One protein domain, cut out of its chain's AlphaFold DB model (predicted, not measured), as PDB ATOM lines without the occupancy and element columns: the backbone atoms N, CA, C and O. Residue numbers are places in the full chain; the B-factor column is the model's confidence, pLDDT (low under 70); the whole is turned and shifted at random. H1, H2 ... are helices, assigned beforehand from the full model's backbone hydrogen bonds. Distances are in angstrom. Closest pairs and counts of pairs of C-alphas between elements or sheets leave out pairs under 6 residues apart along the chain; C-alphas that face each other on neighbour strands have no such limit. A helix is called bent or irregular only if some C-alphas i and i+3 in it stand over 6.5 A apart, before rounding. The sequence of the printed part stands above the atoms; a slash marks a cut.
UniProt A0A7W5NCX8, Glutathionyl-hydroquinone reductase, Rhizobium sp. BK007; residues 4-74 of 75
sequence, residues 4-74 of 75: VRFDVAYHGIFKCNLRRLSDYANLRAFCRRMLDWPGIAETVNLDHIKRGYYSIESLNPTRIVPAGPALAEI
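This is residues 4 to 74 of the 75 residues of the protein "Glutathionyl-hydroquinone reductase" of Rhizobium sp. BK007 (UniProt A0A7W5NCX8). The longest helix, H2, is set across one end of a pair of helices, H1 and H3, which lie side by side and run the same way. From the far end of H3 the long stretch of residues 55 to 70 folds back to the short helix H4, which comes near both H1 and H2. The printed part has 71 residues with four named helices, in the order H1, H2, H3, H4, and no named strand; the class is all helix, though under half of the residues, 34 of 71, are in named elements. The whole is compact, with a radius of gyration of the C-alphas of 12.7 A and spans of 36 by 27 by 18 A.

H2, residues 25 to 35, is 15.5 A long, from C-alpha 25 at (164.960, 184.133, 233.862). H1, residues 4 to 13, is 14.5 A long and begins with C-alpha 4 at (156.128, 182.917, 222.719); it is irregular, with C-alphas 4 and 7 lying 7.5 A apart. H3 holds residues 46 to 54 and is 12.2 A long. H4, residues 71 to 74, ends with C-alpha 74 at (161.513, 176.858, 225.890).

H2 and H1 are close but not clearly touching, at a steep tilt of 59 degrees, opposite ways; their closest C-alphas, of Cys 31 and Val 4, are 6.7 A apart. H1 and H3 touch at a shallow tilt of 26 degrees, the same way, with the closest C-alphas, of Ala 9 and Lys 50, 5.7 A apart. H4 is close to H1 but not clearly touching, the closest C-alphas being those of Ile 74 and Asp 7, at 7.0 A. H2 and H3 are apart, and so are H3 and H4. In H2 and H3 every O i to N i+4 pair is within hydrogen-bond range, in H1 3 of 6; H4 is too short for such a pair.

The C-alphas farthest apart, of Pro 38 and Pro 61, are 37.8 A apart. The printed part has no cut; the links H1 to H2 and H3 to H4 are long. Mean pLDDT of the printed part is 94.5, and residues 73 to 74 are under 70.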
ATOM      1  N   VAL A   4     156.408 184.331 223.036       95.00
ATOM      2  CA  VAL A   4     156.128 182.917 222.719       95.00
ATOM      3  C   VAL A   4     156.688 182.450 221.364       95.00
ATOM      4  O   VAL A   4     156.829 181.257 221.120       95.00
ATOM      5  N   ARG A   5     157.027 183.385 220.469       96.31
ATOM      6  CA  ARG A   5     157.575 183.109 219.131       96.31
ATOM      7  C   ARG A   5     159.091 183.278 219.070       96.31
ATOM      8  O   ARG A   5     159.692 182.962 218.045       96.31
ATOM      9  N   PHE A   6     159.701 183.810 220.130       97.12
ATOM     10  CA  PHE A   6     161.064 184.323 220.085       97.12
ATOM     11  C   PHE A   6     162.082 183.211 219.829       97.12
ATOM     12  O   PHE A   6     162.774 183.247 218.815       97.12
ATOM     13  N   ASP A   7     162.103 182.181 220.673       96.25
ATOM     14  CA  ASP A   7     163.083 181.093 220.554       96.25
ATOM     15  C   ASP A   7     162.799 180.182 219.354       96.25
ATOM     16  O   ASP A   7     163.719 179.693 218.705       96.25
ATOM     17  N   VAL A   8     161.518 179.995 219.017       95.81
ATOM     18  CA  VAL A   8     161.070 179.125 217.914       95.81
ATOM     19  C   VAL A   8     161.343 179.733 216.539       95.81
ATOM     20  O   VAL A   8     161.603 179.003 215.582       95.81
ATOM     21  N   ALA A   9     161.258 181.058 216.417       96.19
ATOM     22  CA  ALA A   9     161.369 181.749 215.140       96.19
ATOM     23  C   ALA A   9     162.375 182.900 215.202       96.19
ATOM     24  O   ALA A   9     163.424 182.812 214.568       96.19
ATOM     25  N   TYR A  10     162.082 183.967 215.950       97.88
ATOM     26  CA  TYR A  10     162.767 185.267 215.828       97.88
ATOM     27  C   TYR A  10     164.270 185.214 216.074       97.88
ATOM     28  O   TYR A  10     165.034 185.842 215.339       97.88
ATOM     29  N   HIS A  11     164.700 184.427 217.056       97.31
ATOM     30  CA  HIS A  11     166.110 184.223 217.352       97.31
ATOM     31  C   HIS A  11     166.881 183.720 216.117       97.31
ATOM     32  O   HIS A  11     167.981 184.188 215.837       97.31
ATOM     33  N   GLY A  12     166.279 182.809 215.344       96.19
ATOM     34  CA  GLY A  12     166.848 182.270 214.108       96.19
ATOM     35  C   GLY A  12     166.538 183.128 212.881       96.19
ATOM     36  O   GLY A  12     167.420 183.799 212.347       96.19
ATOM     37  N   ILE A  13     165.278 183.123 212.430       97.75
ATOM     38  CA  ILE A  13     164.861 183.681 211.130       97.75
ATOM     39  C   ILE A  13     165.131 185.187 211.006       97.75
ATOM     40  O   ILE A  13     165.508 185.665 209.936       97.75
ATOM     41  N   PHE A  14     165.008 185.929 212.111       98.06
ATOM     42  CA  PHE A  14     165.271 187.370 212.160       98.06
ATOM     43  C   PHE A  14     166.642 187.717 212.742       98.06
ATOM     44  O   PHE A  14     166.982 188.894 212.813       98.06
ATOM     45  N   LYS A  15     167.452 186.718 213.119       97.69
ATOM     46  CA  LYS A  15     168.801 186.908 213.674       97.69
ATOM     47  C   LYS A  15     168.816 187.745 214.963       97.69
ATOM     48  O   LYS A  15     169.802 188.408 215.265       97.69
ATOM     49  N   CYS A  16     167.737 187.715 215.749       97.94
ATOM     50  CA  CYS A  16     167.677 188.355 217.067       97.94
ATOM     51  C   CYS A  16     168.412 187.504 218.120       97.94
ATOM     52  O   CYS A  16     167.796 187.005 219.058       97.94
ATOM     53  N   ASN A  17     169.715 187.288 217.934       97.44
ATOM     54  CA  ASN A  17     170.452 186.173 218.532       97.44
ATOM     55  C   ASN A  17     171.483 186.554 219.608       97.44
ATOM     56  O   ASN A  17     172.452 185.825 219.808       97.44
ATOM     57  N   LEU A  18     171.299 187.677 220.317       97.94
ATOM     58  CA  LEU A  18     172.170 188.011 221.452       97.94
ATOM     59  C   LEU A  18     172.070 186.943 222.554       97.94
ATOM     60  O   LEU A  18     173.088 186.497 223.078       97.94
ATOM     61  N   ARG A  19     170.837 186.566 222.910       96.38
ATOM     62  CA  ARG A  19     170.471 185.482 223.836       96.38
ATOM     63  C   ARG A  19     169.054 185.015 223.508       96.38
ATOM     64  O   ARG A  19     168.259 185.801 222.984       96.38
ATOM     65  N   ARG A  20     168.709 183.776 223.855       95.69
ATOM     66  CA  ARG A  20     167.331 183.270 223.754       95.69
ATOM     67  C   ARG A  20     166.467 183.865 224.863       95.69
ATOM     68  O   ARG A  20     166.976 184.236 225.919       95.69
ATOM     69  N   LEU A  21     165.152 183.906 224.668       95.25
ATOM     70  CA  LEU A  21     164.186 184.216 225.723       95.25
ATOM     71  C   LEU A  21     164.359 183.260 226.911       95.25
ATOM     72  O   LEU A  21     164.313 183.712 228.056       95.25
ATOM     73  N   SER A  22     164.602 181.972 226.642       94.06
ATOM     74  CA  SER A  22     164.869 180.945 227.655       94.06
ATOM     75  C   SER A  22     166.037 181.289 228.586       94.06
ATOM     76  O   SER A  22     166.031 180.887 229.747       94.06
ATOM     77  N   ASP A  23     167.010 182.067 228.107       95.38
ATOM     78  CA  ASP A  23     168.207 182.438 228.867       95.38
ATOM     79  C   ASP A  23     167.964 183.668 229.779       95.38
ATOM     80  O   ASP A  23     168.807 184.017 230.607       95.38
ATOM     81  N   TYR A  24     166.802 184.329 229.674       95.94
ATOM     82  CA  TYR A  24     166.390 185.443 230.536       95.94
ATOM     83  C   TYR A  24     165.361 184.987 231.575       95.94
ATOM     84  O   TYR A  24     164.159 184.979 231.306       95.94
ATOM     85  N   ALA A  25     165.805 184.697 232.802       94.75
ATOM     86  CA  ALA A  25     164.960 184.133 233.862       94.75
ATOM     87  C   ALA A  25     163.616 184.868 234.065       94.75
ATOM     88  O   ALA A  25     162.557 184.239 234.072       94.75
ATOM     89  N   ASN A  26     163.634 186.202 234.153       97.12
ATOM     90  CA  ASN A  26     162.423 186.997 234.393       97.12
ATOM     91  C   ASN A  26     161.463 187.008 233.192       97.12
ATOM     92  O   ASN A  26     160.246 186.948 233.378       97.12
ATOM     93  N   LEU A  27     161.992 187.055 231.965       96.19
ATOM     94  CA  LEU A  27     161.174 187.044 230.747       96.19
ATOM     95  C   LEU A  27     160.609 185.652 230.466       96.19
ATOM     96  O   LEU A  27     159.433 185.533 230.122       96.19
ATOM     97  N   ARG A  28     161.409 184.602 230.681       94.25
ATOM     98  CA  ARG A  28     160.958 183.209 230.623       94.25
ATOM     99  C   ARG A  28     159.825 182.967 231.620       94.25
ATOM    100  O   ARG A  28     158.771 182.470 231.233       94.25
ATOM    101  N   ALA A  29     159.997 183.390 232.875       94.88
ATOM    102  CA  ALA A  29     158.966 183.264 233.905       94.88
ATOM    103  C   ALA A  29     157.690 184.049 233.557       94.88
ATOM    104  O   ALA A  29     156.582 183.558 233.765       94.88
ATOM    105  N   PHE A  30     157.822 185.252 232.996       95.56
ATOM    106  CA  PHE A  30     156.677 186.025 232.522       95.56
ATOM    107  C   PHE A  30     155.946 185.332 231.361       95.56
ATOM    108  O   PHE A  30     154.720 185.242 231.379       95.56
ATOM    109  N   CYS A  31     156.679 184.786 230.386       94.81
ATOM    110  CA  CYS A  31     156.086 184.047 229.274       94.81
ATOM    111  C   CYS A  31     155.354 182.782 229.740       94.81
ATOM    112  O   CYS A  31     154.262 182.514 229.243       94.81
ATOM    113  N   ARG A  32     155.905 182.050 230.720       93.56
ATOM    114  CA  ARG A  32     155.227 180.913 231.364       93.56
ATOM    115  C   ARG A  32     153.906 181.342 231.998       93.56
ATOM    116  O   ARG A  32     152.878 180.795 231.633       93.56
ATOM    117  N   ARG A  33     153.915 182.382 232.840       95.62
ATOM    118  CA  ARG A  33     152.688 182.880 233.493       95.62
ATOM    119  C   ARG A  33     151.598 183.291 232.503       95.62
ATOM    120  O   ARG A  33     150.427 183.107 232.796       95.62
ATOM    121  N   MET A  34     151.968 183.855 231.350       94.88
ATOM    122  CA  MET A  34     150.988 184.148 230.298       94.88
ATOM    123  C   MET A  34     150.393 182.869 229.707       94.88
ATOM    124  O   MET A  34     149.193 182.818 229.484       94.88
ATOM    125  N   LEU A  35     151.211 181.851 229.439       93.69
ATOM    126  CA  LEU A  35     150.730 180.583 228.885       93.69
ATOM    127  C   LEU A  35     149.863 179.802 229.876       93.69
ATOM    128  O   LEU A  35     148.928 179.139 229.446       93.69
ATOM    129  N   ASP A  36     150.144 179.925 231.172       95.25
ATOM    130  CA  ASP A  36     149.365 179.290 232.238       95.25
ATOM    131  C   ASP A  36     148.007 179.979 232.474       95.25
ATOM    132  O   ASP A  36     147.168 179.464 233.216       95.25
ATOM    133  N   TRP A  37     147.768 181.148 231.869       96.62
ATOM    134  CA  TRP A  37     146.476 181.817 231.968       96.62
ATOM    135  C   TRP A  37     145.405 181.021 231.202       96.62
ATOM    136  O   TRP A  37     145.642 180.660 230.043       96.62
ATOM    137  N   PRO A  38     144.213 180.784 231.790       98.00
ATOM    138  CA  PRO A  38     143.174 179.975 231.160       98.00
ATOM    139  C   PRO A  38     142.840 180.444 229.739       98.00
ATOM    140  O   PRO A  38     142.536 181.620 229.524       98.00
ATOM    141  N   GLY A  39     142.883 179.526 228.774       96.44
ATOM    142  CA  GLY A  39     142.545 179.808 227.381       96.44
ATOM    143  C   GLY A  39     143.688 180.374 226.529       96.44
ATOM    144  O   GLY A  39     143.484 180.559 225.332       96.44
ATOM    145  N   ILE A  40     144.869 180.685 227.088       95.56
ATOM    146  CA  ILE A  40     145.982 181.233 226.293       95.56
ATOM    147  C   ILE A  40     146.774 180.133 225.586       95.56
ATOM    148  O   ILE A  40     147.043 180.274 224.390       95.56
ATOM    149  N   ALA A  41     147.161 179.056 226.274       94.00
ATOM    150  CA  ALA A  41     147.974 177.989 225.681       94.00
ATOM    151  C   ALA A  41     147.306 177.354 224.448       94.00
ATOM    152  O   ALA A  41     147.978 177.051 223.463       94.00
ATOM    153  N   GLU A  42     145.981 177.244 224.459       96.38
ATOM    154  CA  GLU A  42     145.152 176.702 223.382       96.38
ATOM    155  C   GLU A  42     145.217 177.556 222.105       96.38
ATOM    156  O   GLU A  42     144.990 177.057 221.003       96.38
ATOM    157  N   THR A  43     145.576 178.837 222.227       96.19
ATOM    158  CA  THR A  43     145.747 179.754 221.087       96.19
ATOM    159  C   THR A  43     147.146 179.694 220.468       96.19
ATOM    160  O   THR A  43     147.409 180.337 219.446       96.19
ATOM    161  N   VAL A  44     148.074 178.942 221.070       94.75
ATOM    162  CA  VAL A  44     149.483 178.898 220.672       94.75
ATOM    163  C   VAL A  44     149.799 177.581 219.972       94.75
ATOM    164  O   VAL A  44     149.984 176.544 220.597       94.75
ATOM    165  N   ASN A  45     149.980 177.643 218.653       95.00
ATOM    166  CA  ASN A  45     150.492 176.525 217.865       95.00
ATOM    167  C   ASN A  45     151.925 176.816 217.388       95.00
ATOM    168  O   ASN A  45     152.136 177.548 216.418       95.00
ATOM    169  N   LEU A  46     152.918 176.246 218.079       93.62
ATOM    170  CA  LEU A  46     154.335 176.494 217.789       93.62
ATOM    171  C   LEU A  46     154.789 175.914 216.441       93.62
ATOM    172  O   LEU A  46     155.651 176.512 215.800       93.62
ATOM    173  N   ASP A  47     154.203 174.804 215.981       93.75
ATOM    174  CA  ASP A  47     154.511 174.233 214.661       93.75
ATOM    175  C   ASP A  47     154.012 175.155 213.542       93.75
ATOM    176  O   ASP A  47     154.787 175.519 212.655       93.75
ATOM    177  N   HIS A  48     152.765 175.633 213.643       95.69
ATOM    178  CA  HIS A  48     152.211 176.624 212.718       95.69
ATOM    179  C   HIS A  48     153.089 177.880 212.686       95.69
ATOM    180  O   HIS A  48     153.482 178.337 211.614       95.69
ATOM    181  N   ILE A  49     153.432 178.427 213.858       96.00
ATOM    182  CA  ILE A  49     154.283 179.618 213.980       96.00
ATOM    183  C   ILE A  49     155.628 179.392 213.280       96.00
ATOM    184  O   ILE A  49     156.031 180.215 212.457       96.00
ATOM    185  N   LYS A  50     156.319 178.285 213.581       95.44
ATOM    186  CA  LYS A  50     157.640 177.997 213.017       95.44
ATOM    187  C   LYS A  50     157.561 177.886 211.494       95.44
ATOM    188  O   LYS A  50     158.286 178.586 210.793       95.44
ATOM    189  N   ARG A  51     156.633 177.080 210.974       96.56
ATOM    190  CA  ARG A  51     156.435 176.913 209.527       96.56
ATOM    191  C   ARG A  51     156.117 178.233 208.833       96.56
ATOM    192  O   ARG A  51     156.723 178.516 207.808       96.56
ATOM    193  N   GLY A  52     155.243 179.053 209.416       97.25
ATOM    194  CA  GLY A  52     154.848 180.339 208.838       97.25
ATOM    195  C   GLY A  52     156.009 181.323 208.678       97.25
ATOM    196  O   GLY A  52     156.081 182.027 207.676       97.25
ATOM    197  N   TYR A  53     156.955 181.357 209.623       98.06
ATOM    198  CA  TYR A  53     158.134 182.221 209.489       98.06
ATOM    199  C   TYR A  53     159.193 181.642 208.551       98.06
ATOM    200  O   TYR A  53     159.739 182.366 207.721       98.06
ATOM    201  N   TYR A  54     159.478 180.343 208.650       98.25
ATOM    202  CA  TYR A  54     160.486 179.705 207.801       98.25
ATOM    203  C   TYR A  54     160.006 179.479 206.355       98.25
ATOM    204  O   TYR A  54     160.830 179.152 205.505       98.25
ATOM    205  N   SER A  55     158.724 179.701 206.035       97.69
ATOM    206  CA  SER A  55     158.225 179.713 204.653       97.69
ATOM    207  C   SER A  55     158.456 181.038 203.917       97.69
ATOM    208  O   SER A  55     158.192 181.111 202.717       97.69
ATOM    209  N   ILE A  56     158.909 182.094 204.607       98.06
ATOM    210  CA  ILE A  56     159.165 183.405 203.999       98.06
ATOM    211  C   ILE A  56     160.422 183.311 203.129       98.06
ATOM    212  O   ILE A  56     161.542 183.321 203.633       98.06
ATOM    213  N   GLU A  57     160.235 183.248 201.813       97.56
ATOM    214  CA  GLU A  57     161.312 183.012 200.843       97.56
ATOM    215  C   GLU A  57     162.417 184.072 200.882       97.56
ATOM    216  O   GLU A  57     163.594 183.731 200.808       97.56
ATOM    217  N   SER A  58     162.063 185.343 201.090       98.06
ATOM    218  CA  SER A  58     163.045 186.431 201.200       98.06
ATOM    219  C   SER A  58     163.958 186.315 202.427       98.06
ATOM    220  O   SER A  58     165.019 186.935 202.457       98.06
ATOM    221  N   LEU A  59     163.568 185.526 203.434       97.44
ATOM    222  CA  LEU A  59     164.339 185.299 204.658       97.44
ATOM    223  C   LEU A  59     164.963 183.901 204.714       97.44
ATOM    224  O   LEU A  59     166.038 183.738 205.290       97.44
ATOM    225  N   ASN A  60     164.297 182.904 204.128       98.12
ATOM    226  CA  ASN A  60     164.712 181.505 204.102       98.12
ATOM    227  C   ASN A  60     164.436 180.867 202.727       98.12
ATOM    228  O   ASN A  60     163.455 180.133 202.571       98.12
ATOM    229  N   PRO A  61     165.302 181.099 201.723       98.25
ATOM    230  CA  PRO A  61     165.092 180.600 200.360       98.25
ATOM    231  C   PRO A  61     164.988 179.073 200.263       98.25
ATOM    232  O   PRO A  61     164.270 178.540 199.421       98.25
ATOM    233  N   THR A  62     165.677 178.348 201.149       98.06
ATOM    234  CA  THR A  62     165.670 176.877 201.169       98.06
ATOM    235  C   THR A  62     164.374 176.294 201.731       98.06
ATOM    236  O   THR A  62     164.137 175.098 201.585       98.06
ATOM    237  N   ARG A  63     163.544 177.117 202.394       96.62
ATOM    238  CA  ARG A  63     162.318 176.718 203.107       96.62
ATOM    239  C   ARG A  63     162.530 175.612 204.151       96.62
ATOM    240  O   ARG A  63     161.566 175.007 204.619       96.62
ATOM    241  N   ILE A  64     163.777 175.360 204.553       97.88
ATOM    242  CA  ILE A  64     164.094 174.392 205.603       97.88
ATOM    243  C   ILE A  64     163.556 174.931 206.926       97.88
ATOM    244  O   ILE A  64     163.869 176.054 207.323       97.88
ATOM    245  N   VAL A  65     162.761 174.114 207.613       97.06
ATOM    246  CA  VAL A  65     162.243 174.410 208.950       97.06
ATOM    247  C   VAL A  65     163.136 173.699 209.971       97.06
ATOM    248  O   VAL A  65     163.189 172.467 209.957       97.06
ATOM    249  N   PRO A  66     163.844 174.417 210.862       95.38
ATOM    250  CA  PRO A  66     164.698 173.788 211.863       95.38
ATOM    251  C   PRO A  66     163.909 172.860 212.787       95.38
ATOM    252  O   PRO A  66     162.787 173.176 213.185       95.38
ATOM    253  N   ALA A  67     164.505 171.730 213.175       93.19
ATOM    254  CA  ALA A  67     163.880 170.797 214.114       93.19
ATOM    255  C   ALA A  67     163.743 171.407 215.520       93.19
ATOM    256  O   ALA A  67     162.682 171.302 216.135       93.19
ATOM    257  N   GLY A  68     164.781 172.102 215.991       91.31
ATOM    258  CA  GLY A  68     164.791 172.772 217.291       91.31
ATOM    259  C   GLY A  68     164.064 174.129 217.326       91.31
ATOM    260  O   GLY A  68     163.439 174.528 216.335       91.31
ATOM    261  N   PRO A  69     164.173 174.850 218.459       91.31
ATOM    262  CA  PRO A  69     164.669 174.346 219.750       91.31
ATOM    263  C   PRO A  69     163.734 173.279 220.347       91.31
ATOM    264  O   PRO A  69     162.567 173.186 219.961       91.31
ATOM    265  N   ALA A  70     164.244 172.449 221.263       86.44
ATOM    266  CA  ALA A  70     163.417 171.470 221.964       86.44
ATOM    267  C   ALA A  70     162.377 172.197 222.831       86.44
ATOM    268  O   ALA A  70     162.719 173.118 223.566       86.44
ATOM    269  N   LEU A  71     161.106 171.787 222.773       73.56
ATOM    270  CA  LEU A  71     160.031 172.473 223.508       73.56
ATOM    271  C   LEU A  71     160.267 172.488 225.027       73.56
ATOM    272  O   LEU A  71     159.919 173.465 225.684       73.56
ATOM    273  N   ALA A  72     160.924 171.451 225.552       72.19
ATOM    274  CA  ALA A  72     161.352 171.364 226.947       72.19
ATOM    275  C   ALA A  72     162.438 172.389 227.339       72.19
ATOM    276  O   ALA A  72     162.660 172.609 228.519       72.19
ATOM    277  N   GLU A  73     163.128 173.017 226.383       67.75
ATOM    278  CA  GLU A  73     164.078 174.104 226.667       67.75
ATOM    279  C   GLU A  73     163.395 175.477 226.696       67.75
ATOM    280  O   GLU A  73     163.825 176.385 227.408       67.75
ATOM    281  N   ILE A  74     162.314 175.630 225.928       68.12
ATOM    282  CA  ILE A  74     161.513 176.858 225.890       68.12
ATOM    283  C   ILE A  74     160.671 176.955 227.159       68.12
ATOM    284  O   ILE A  74     160.388 178.066 227.631       68.12
TER     285      ILE A  74